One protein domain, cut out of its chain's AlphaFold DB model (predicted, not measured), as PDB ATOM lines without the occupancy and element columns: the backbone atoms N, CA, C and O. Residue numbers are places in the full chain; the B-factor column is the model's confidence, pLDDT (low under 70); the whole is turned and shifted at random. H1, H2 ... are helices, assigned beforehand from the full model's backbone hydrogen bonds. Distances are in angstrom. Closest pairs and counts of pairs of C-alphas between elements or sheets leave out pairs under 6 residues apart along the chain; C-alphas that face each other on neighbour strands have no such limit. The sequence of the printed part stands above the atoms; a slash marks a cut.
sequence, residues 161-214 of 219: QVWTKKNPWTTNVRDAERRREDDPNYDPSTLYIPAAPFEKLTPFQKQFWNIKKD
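Overview. This is residues 161 to 214 of the 219 residues of the protein "Hypothetical protein" of Rhodosorus marinus (UniProt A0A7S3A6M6). This is a domain of little regular structure: three short helices sit at one end, with H2 at the corner of an L between H1 and H3, and the long link from H1 to H2 loops out to Pro 184 at the other end and back. The printed part has 54 residues with three named helices, in the order H1, H2, H3, and no named strand. The class is all helix, with 21 residues in named elements, under half. The whole is compact, with a radius of gyration of the C-alphas of 11.4 A and spans of 34 by 23 by 15 A.

Arrangement. H1, residues 161 to 166, and H2, residues 195 to 199, are close but not clearly touching; their closest C-alphas, of Lys 166 and Pro 197, are 7.3 A apart. H2 and H3, residues 203 to 212, are also close but not clearly touching, with closest C-alphas, of Phe 198 and Lys 206, 6.7 A apart. H1 and H3 are apart. In H1, H2 and H3 every O i to N i+4 pair is within hydrogen-bond range.

Along the chain. H1 begins at C-alpha 161 (126.752, 92.177, 106.788). H3, 14.2 A long, ends at C-alpha 212 (108.975, 83.282, 114.318); H1 measures 8.6 A and H2 6.1 A.

Size, cuts and confidence. The farthest C-alphas, of Pro 184 and Pro 203, are 34.2 A apart. H1 to H2 is a long link, H2 to H3 a tight one. The printed part has no cut, and no printed residue is under 70 in pLDDT.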
ATOM      1  N   GLN A 161     126.627  90.781 106.347       86.75
ATOM      2  CA  GLN A 161     126.752  92.177 106.788       86.75
ATOM      3  C   GLN A 161     125.794  93.089 106.014       86.75
ATOM      4  O   GLN A 161     125.091  93.912 106.602       86.75
ATOM      5  N   VAL A 162     125.670  92.888 104.699       89.81
ATOM      6  CA  VAL A 162     124.703  93.631 103.876       89.81
ATOM      7  C   VAL A 162     123.265  93.340 104.318       89.81
ATOM      8  O   VAL A 162     122.428  94.246 104.364       89.81
ATOM      9  N   TRP A 163     122.950  92.084 104.648       89.62
ATOM     10  CA  TRP A 163     121.619  91.696 105.112       89.62
ATOM     11  C   TRP A 163     121.266  92.301 106.475       89.62
ATOM     12  O   TRP A 163     120.184  92.870 106.627       89.62
ATOM     13  N   THR A 164     122.172  92.209 107.449       89.81
ATOM     14  CA  THR A 164     121.985  92.749 108.808       89.81
ATOM     15  C   THR A 164     121.893  94.273 108.805       89.81
ATOM     16  O   THR A 164     121.023  94.835 109.466       89.81
ATOM     17  N   LYS A 165     122.679  94.958 107.967       89.44
ATOM     18  CA  LYS A 165     122.570  96.410 107.744       89.44
ATOM     19  C   LYS A 165     121.195  96.818 107.206       89.44
ATOM     20  O   LYS A 165     120.644  97.835 107.617       89.44
ATOM     21  N   LYS A 166     120.611  96.011 106.311       88.62
ATOM     22  CA  LYS A 166     119.239  96.210 105.801       88.62
ATOM     23  C   LYS A 166     118.166  95.856 106.837       88.62
ATOM     24  O   LYS A 166     117.074  96.418 106.789       88.62
ATOM     25  N   ASN A 167     118.470  94.947 107.764       90.69
ATOM     26  CA  ASN A 167     117.542  94.410 108.758       90.69
ATOM     27  C   ASN A 167     118.120  94.510 110.181       90.69
ATOM     28  O   ASN A 167     118.369  93.491 110.819       90.69
ATOM     29  N   PRO A 168     118.296  95.721 110.737       90.94
ATOM     30  CA  PRO A 168     118.963  95.898 112.032       90.94
ATOM     31  C   PRO A 168     118.202  95.278 113.217       90.94
ATOM     32  O   PRO A 168     118.773  95.063 114.285       90.94
ATOM     33  N   TRP A 169     116.912  94.986 113.036       91.12
ATOM     34  CA  TRP A 169     116.043  94.334 114.017       91.12
ATOM     35  C   TRP A 169     116.374  92.849 114.229       91.12
ATOM     36  O   TRP A 169     115.953  92.283 115.229       91.12
ATOM     37  N   THR A 170     117.144  92.216 113.333       91.06
ATOM     38  CA  THR A 170     117.631  90.842 113.550       91.06
ATOM     39  C   THR A 170     118.852  90.796 114.460       91.06
ATOM     40  O   THR A 170     119.098  89.776 115.088       91.06
ATOM     41  N   THR A 171     119.633  91.881 114.513       91.06
ATOM     42  CA  THR A 171     120.805  92.001 115.391       91.06
ATOM     43  C   THR A 171     120.411  92.566 116.752       91.06
ATOM     44  O   THR A 171     120.868  92.082 117.777       91.06
ATOM     45  N   ASN A 172     119.537  93.577 116.764       90.88
ATOM     46  CA  ASN A 172     118.987  94.154 117.988       90.88
ATOM     47  C   ASN A 172     117.595  93.577 118.244       90.88
ATOM     48  O   ASN A 172     116.589  94.214 117.912       90.88
ATOM     49  N   VAL A 173     117.564  92.373 118.813       92.50
ATOM     50  CA  VAL A 173     116.334  91.669 119.181       92.50
ATOM     51  C   VAL A 173     115.560  92.492 120.211       92.50
ATOM     52  O   VAL A 173     116.119  93.080 121.138       92.50
ATOM     53  N   ARG A 174     114.249  92.587 120.000       94.56
ATOM     54  CA  ARG A 174     113.306  93.272 120.883       94.56
ATOM     55  C   ARG A 174     112.023  92.469 120.954       94.56
ATOM     56  O   ARG A 174     111.669  91.831 119.966       94.56
ATOM     57  N   ASP A 175     111.329  92.541 122.078       94.88
ATOM     58  CA  ASP A 175     110.016  91.912 122.226       94.88
ATOM     59  C   ASP A 175     108.936  92.700 121.472       94.88
ATOM     60  O   ASP A 175     109.213  93.782 120.951       94.88
ATOM     61  N   ALA A 176     107.700  92.196 121.430       93.50
ATOM     62  CA  ALA A 176     106.575  92.859 120.762       93.50
ATOM     63  C   ALA A 176     106.313  94.306 121.242       93.50
ATOM     64  O   ALA A 176     105.896  95.149 120.441       93.50
ATOM     65  N   GLU A 177     106.607  94.617 122.509       93.81
ATOM     66  CA  GLU A 177     106.486  95.956 123.111       93.81
ATOM     67  C   GLU A 177     107.728  96.838 122.881       93.81
ATOM     68  O   GLU A 177     107.795  97.978 123.344       93.81
ATOM     69  N   ARG A 178     108.691  96.360 122.083       93.50
ATOM     70  CA  ARG A 178     109.964  97.013 121.739       93.50
ATOM     71  C   ARG A 178     110.940  97.150 122.910       93.50
ATOM     72  O   ARG A 178     111.894  97.940 122.803       93.50
ATOM     73  N   ARG A 179     110.747  96.378 123.977       95.06
ATOM     74  CA  ARG A 179     111.673  96.253 125.105       95.06
ATOM     75  C   ARG A 179     112.915  95.481 124.676       95.06
ATOM     76  O   ARG A 179     112.878  94.645 123.771       95.06
ATOM     77  N   ARG A 180     114.039  95.836 125.289       94.44
ATOM     78  CA  ARG A 180     115.325  95.157 125.098       94.44
ATOM     79  C   ARG A 180     115.437  93.995 126.072       94.44
ATOM     80  O   ARG A 180     114.748  93.993 127.082       94.44
ATOM     81  N   GLU A 181     116.357  93.084 125.791       91.88
ATOM     82  CA  GLU A 181     116.689  91.958 126.673       91.88
ATOM     83  C   GLU A 181     117.123  92.405 128.084       91.88
ATOM     84  O   GLU A 181     116.947  91.660 129.040       91.88
ATOM     85  N   ASP A 182     117.631  93.636 128.226       93.50
ATOM     86  CA  ASP A 182     118.012  94.229 129.517       93.50
ATOM     87  C   ASP A 182     116.811  94.659 130.392       93.50
ATOM     88  O   ASP A 182     116.992  95.016 131.556       93.50
ATOM     89  N   ASP A 183     115.594  94.709 129.838       94.06
ATOM     90  CA  ASP A 183     114.397  95.166 130.552       94.06
ATOM     91  C   ASP A 183     113.808  94.035 131.420       94.06
ATOM     92  O   ASP A 183     113.636  92.918 130.926       94.06
ATOM     93  N   PRO A 184     113.439  94.288 132.692       94.94
ATOM     94  CA  PRO A 184     112.876  93.258 133.568       94.94
ATOM     95  C   PRO A 184     111.548  92.673 133.067       94.94
ATOM     96  O   PRO A 184     111.196  91.561 133.453       94.94
ATOM     97  N   ASN A 185     110.814  93.400 132.222       95.19
ATOM     98  CA  ASN A 185     109.545  92.952 131.659       95.19
ATOM     99  C   ASN A 185     109.699  92.380 130.240       95.19
ATOM    100  O   ASN A 185     108.695  92.169 129.564       95.19
ATOM    101  N   TYR A 186     110.925  92.155 129.763       95.50
ATOM    102  CA  TYR A 186     111.182  91.602 128.437       95.50
ATOM    103  C   TYR A 186     110.536  90.221 128.255       95.50
ATOM    104  O   TYR A 186     110.754  89.308 129.053       95.50
ATOM    105  N   ASP A 187     109.772  90.059 127.171       93.81
ATOM    106  CA  ASP A 187     109.194  88.770 126.797       93.81
ATOM    107  C   ASP A 187     110.047  88.064 125.721       93.81
ATOM    108  O   ASP A 187     109.937  88.402 124.537       93.81
ATOM    109  N   PRO A 188     110.844  87.033 126.079       92.62
ATOM    110  CA  PRO A 188     111.682  86.294 125.131       92.62
ATOM    111  C   PRO A 188     110.876  85.412 124.165       92.62
ATOM    112  O   PRO A 188     111.442  84.802 123.255       92.62
ATOM    113  N   SER A 189     109.561  85.271 124.363       93.81
ATOM    114  CA  SER A 189     108.710  84.483 123.473       93.81
ATOM    115  C   SER A 189     108.284  85.253 122.221       93.81
ATOM    116  O   SER A 189     107.941  84.620 121.217       93.81
ATOM    117  N   THR A 190     108.381  86.588 122.245       94.75
ATOM    118  CA  THR A 190     107.946  87.459 121.152       94.75
ATOM    119  C   THR A 190     109.107  88.199 120.493       94.75
ATOM    120  O   THR A 190     110.145  88.446 121.100       94.75
ATOM    121  N   LEU A 191     108.927  88.569 119.224       94.75
ATOM    122  CA  LEU A 191     109.881  89.386 118.474       94.75
ATOM    123  C   LEU A 191     109.167  90.554 117.797       94.75
ATOM    124  O   LEU A 191     108.221  90.367 117.030       94.75
ATOM    125  N   TYR A 192     109.675  91.763 117.995       95.56
ATOM    126  CA  TYR A 192     109.241  92.924 117.237       95.56
ATOM    127  C   TYR A 192     109.943  93.005 115.887       95.56
ATOM    128  O   TYR A 192     111.169  93.062 115.787       95.56
ATOM    129  N   ILE A 193     109.128  93.087 114.837       94.19
ATOM    130  CA  ILE A 193     109.583  93.250 113.463       94.19
ATOM    131  C   ILE A 193     109.000  94.560 112.918       94.19
ATOM    132  O   ILE A 193     107.777  94.693 112.827       94.19
ATOM    133  N   PRO A 194     109.832  95.550 112.550       94.50
ATOM    134  CA  PRO A 194     109.339  96.810 112.007       94.50
ATOM    135  C   PRO A 194     108.702  96.614 110.619       94.50
ATOM    136  O   PRO A 194     109.233  95.881 109.787       94.50
ATOM    137  N   ALA A 195     107.603  97.323 110.333       93.44
ATOM    138  CA  ALA A 195     106.856  97.179 109.075       93.44
ATOM    139  C   ALA A 195     107.696  97.513 107.825       93.44
ATOM    140  O   ALA A 195     107.683  96.772 106.847       93.44
ATOM    141  N   ALA A 196     108.505  98.576 107.884       92.12
ATOM    142  CA  ALA A 196     109.295  99.051 106.745       92.12
ATOM    143  C   ALA A 196     110.288  98.015 106.157       92.12
ATOM    144  O   ALA A 196     110.298  97.822 104.940       92.12
ATOM    145  N   PRO A 197     111.150  97.342 106.947       92.25
ATOM    146  CA  PRO A 197     111.968  96.242 106.443       92.25
ATOM    147  C   PRO A 197     111.140  94.981 106.175       92.25
ATOM    148  O   PRO A 197     111.445  94.275 105.219       92.25
ATOM    149  N   PHE A 198     110.079  94.722 106.949       93.69
ATOM    150  CA  PHE A 198     109.228  93.541 106.773       93.69
ATOM    151  C   PHE A 198     108.566  93.494 105.392       93.69
ATOM    152  O   PHE A 198     108.517  92.444 104.754       93.69
ATOM    153  N   GLU A 199     108.114  94.635 104.880       94.19
ATOM    154  CA  GLU A 199     107.502  94.742 103.555       94.19
ATOM    155  C   GLU A 199     108.469  94.418 102.411       94.19
ATOM    156  O   GLU A 199     108.035  93.872 101.393       94.19
ATOM    157  N   LYS A 200     109.769  94.675 102.602       94.06
ATOM    158  CA  LYS A 200     110.840  94.424 101.620       94.06
ATOM    159  C   LYS A 200     111.285  92.962 101.567       94.06
ATOM    160  O   LYS A 200     112.040  92.587 100.671       94.06
ATOM    161  N   LEU A 201     110.850  92.145 102.524       94.31
ATOM    162  CA  LEU A 201     111.179  90.727 102.580       94.31
ATOM    163  C   LEU A 201     110.471  89.941 101.472       94.31
ATOM    164  O   LEU A 201     109.372  90.288 101.025       94.31
ATOM    165  N   THR A 202     111.075  88.825 101.071       95.88
ATOM    166  CA  THR A 202     110.434  87.884 100.148       95.88
ATOM    167  C   THR A 202     109.196  87.247 100.799       95.88
ATOM    168  O   THR A 202     109.126  87.162 102.027       95.88
ATOM    169  N   PRO A 203     108.211  86.751 100.026       96.94
ATOM    170  CA  PRO A 203     107.017  86.112 100.591       96.94
ATOM    171  C   PRO A 203     107.336  84.967 101.566       96.94
ATOM    172  O   PRO A 203     106.723  84.864 102.626       96.94
ATOM    173  N   PHE A 204     108.355  84.161 101.252       96.75
ATOM    174  CA  PHE A 204     108.830  83.092 102.131       96.75
ATOM    175  C   PHE A 204     109.428  83.635 103.434       96.75
ATOM    176  O   PHE A 204     109.115  83.145 104.517       96.75
ATOM    177  N   GLN A 205     110.244  84.689 103.350       95.38
ATOM    178  CA  GLN A 205     110.792  85.344 104.536       95.38
ATOM    179  C   GLN A 205     109.678  85.937 105.401       95.38
ATOM    180  O   GLN A 205     109.683  85.728 106.609       95.38
ATOM    181  N   LYS A 206     108.690  86.615 104.805       96.00
ATOM    182  CA  LYS A 206     107.524  87.140 105.536       96.00
ATOM    183  C   LYS A 206     106.800  86.035 106.297       96.00
ATOM    184  O   LYS A 206     106.494  86.213 107.469       96.00
ATOM    185  N   GLN A 207     106.564  84.890 105.659       96.69
ATOM    186  CA  GLN A 207     105.934  83.740 106.305       96.69
ATOM    187  C   GLN A 207     106.776  83.199 107.468       96.69
ATOM    188  O   GLN A 207     106.247  83.013 108.561       96.69
ATOM    189  N   PHE A 208     108.075  82.982 107.250       95.25
ATOM    190  CA  PHE A 208     108.996  82.530 108.293       95.25
ATOM    191  C   PHE A 208     108.954  83.463 109.507       95.25
ATOM    192  O   PHE A 208     108.736  83.021 110.633       95.25
ATOM    193  N   TRP A 209     109.092  84.765 109.266       95.06
ATOM    194  CA  TRP A 209     109.123  85.774 110.315       95.06
ATOM    195  C   TRP A 209     107.768  85.977 110.999       95.06
ATOM    196  O   TRP A 209     107.741  86.212 112.201       95.06
ATOM    197  N   ASN A 210     106.653  85.803 110.288       95.06
ATOM    198  CA  ASN A 210     105.315  85.801 110.884       95.06
ATOM    199  C   ASN A 210     105.119  84.675 111.896       95.06
ATOM    200  O   ASN A 210     104.431  84.874 112.886       95.06
ATOM    201  N   ILE A 211     105.703  83.503 111.660       94.50
ATOM    202  CA  ILE A 211     105.639  82.396 112.622       94.50
ATOM    203  C   ILE A 211     106.638  82.647 113.756       94.50
ATOM    204  O   ILE A 211     106.303  82.514 114.933       94.50
ATOM    205  N   LYS A 212     107.863  83.050 113.391       92.81
ATOM    206  CA  LYS A 212     108.975  83.282 114.318       92.81
ATOM    207  C   LYS A 212     108.663  84.381 115.333       92.81
ATOM    208  O   LYS A 212     109.105  84.263 116.468       92.81
ATOM    209  N   LYS A 213     107.908  85.418 114.956       93.62
ATOM    210  CA  LYS A 213     107.604  86.543 115.851       93.62
ATOM    211  C   LYS A 213     106.755  86.163 117.066       93.62
ATOM    212  O   LYS A 213     106.910  86.787 118.105       93.62
ATOM    213  N   ASP A 214     105.896  85.152 116.925       92.81
ATOM    214  CA  ASP A 214     104.988  84.689 117.985       92.81
ATOM    215  C   ASP A 214     105.576  83.486 118.755       92.81
ATOM    216  O   ASP A 214     105.070  83.090 119.804       92.81
TER     217      ASP A 214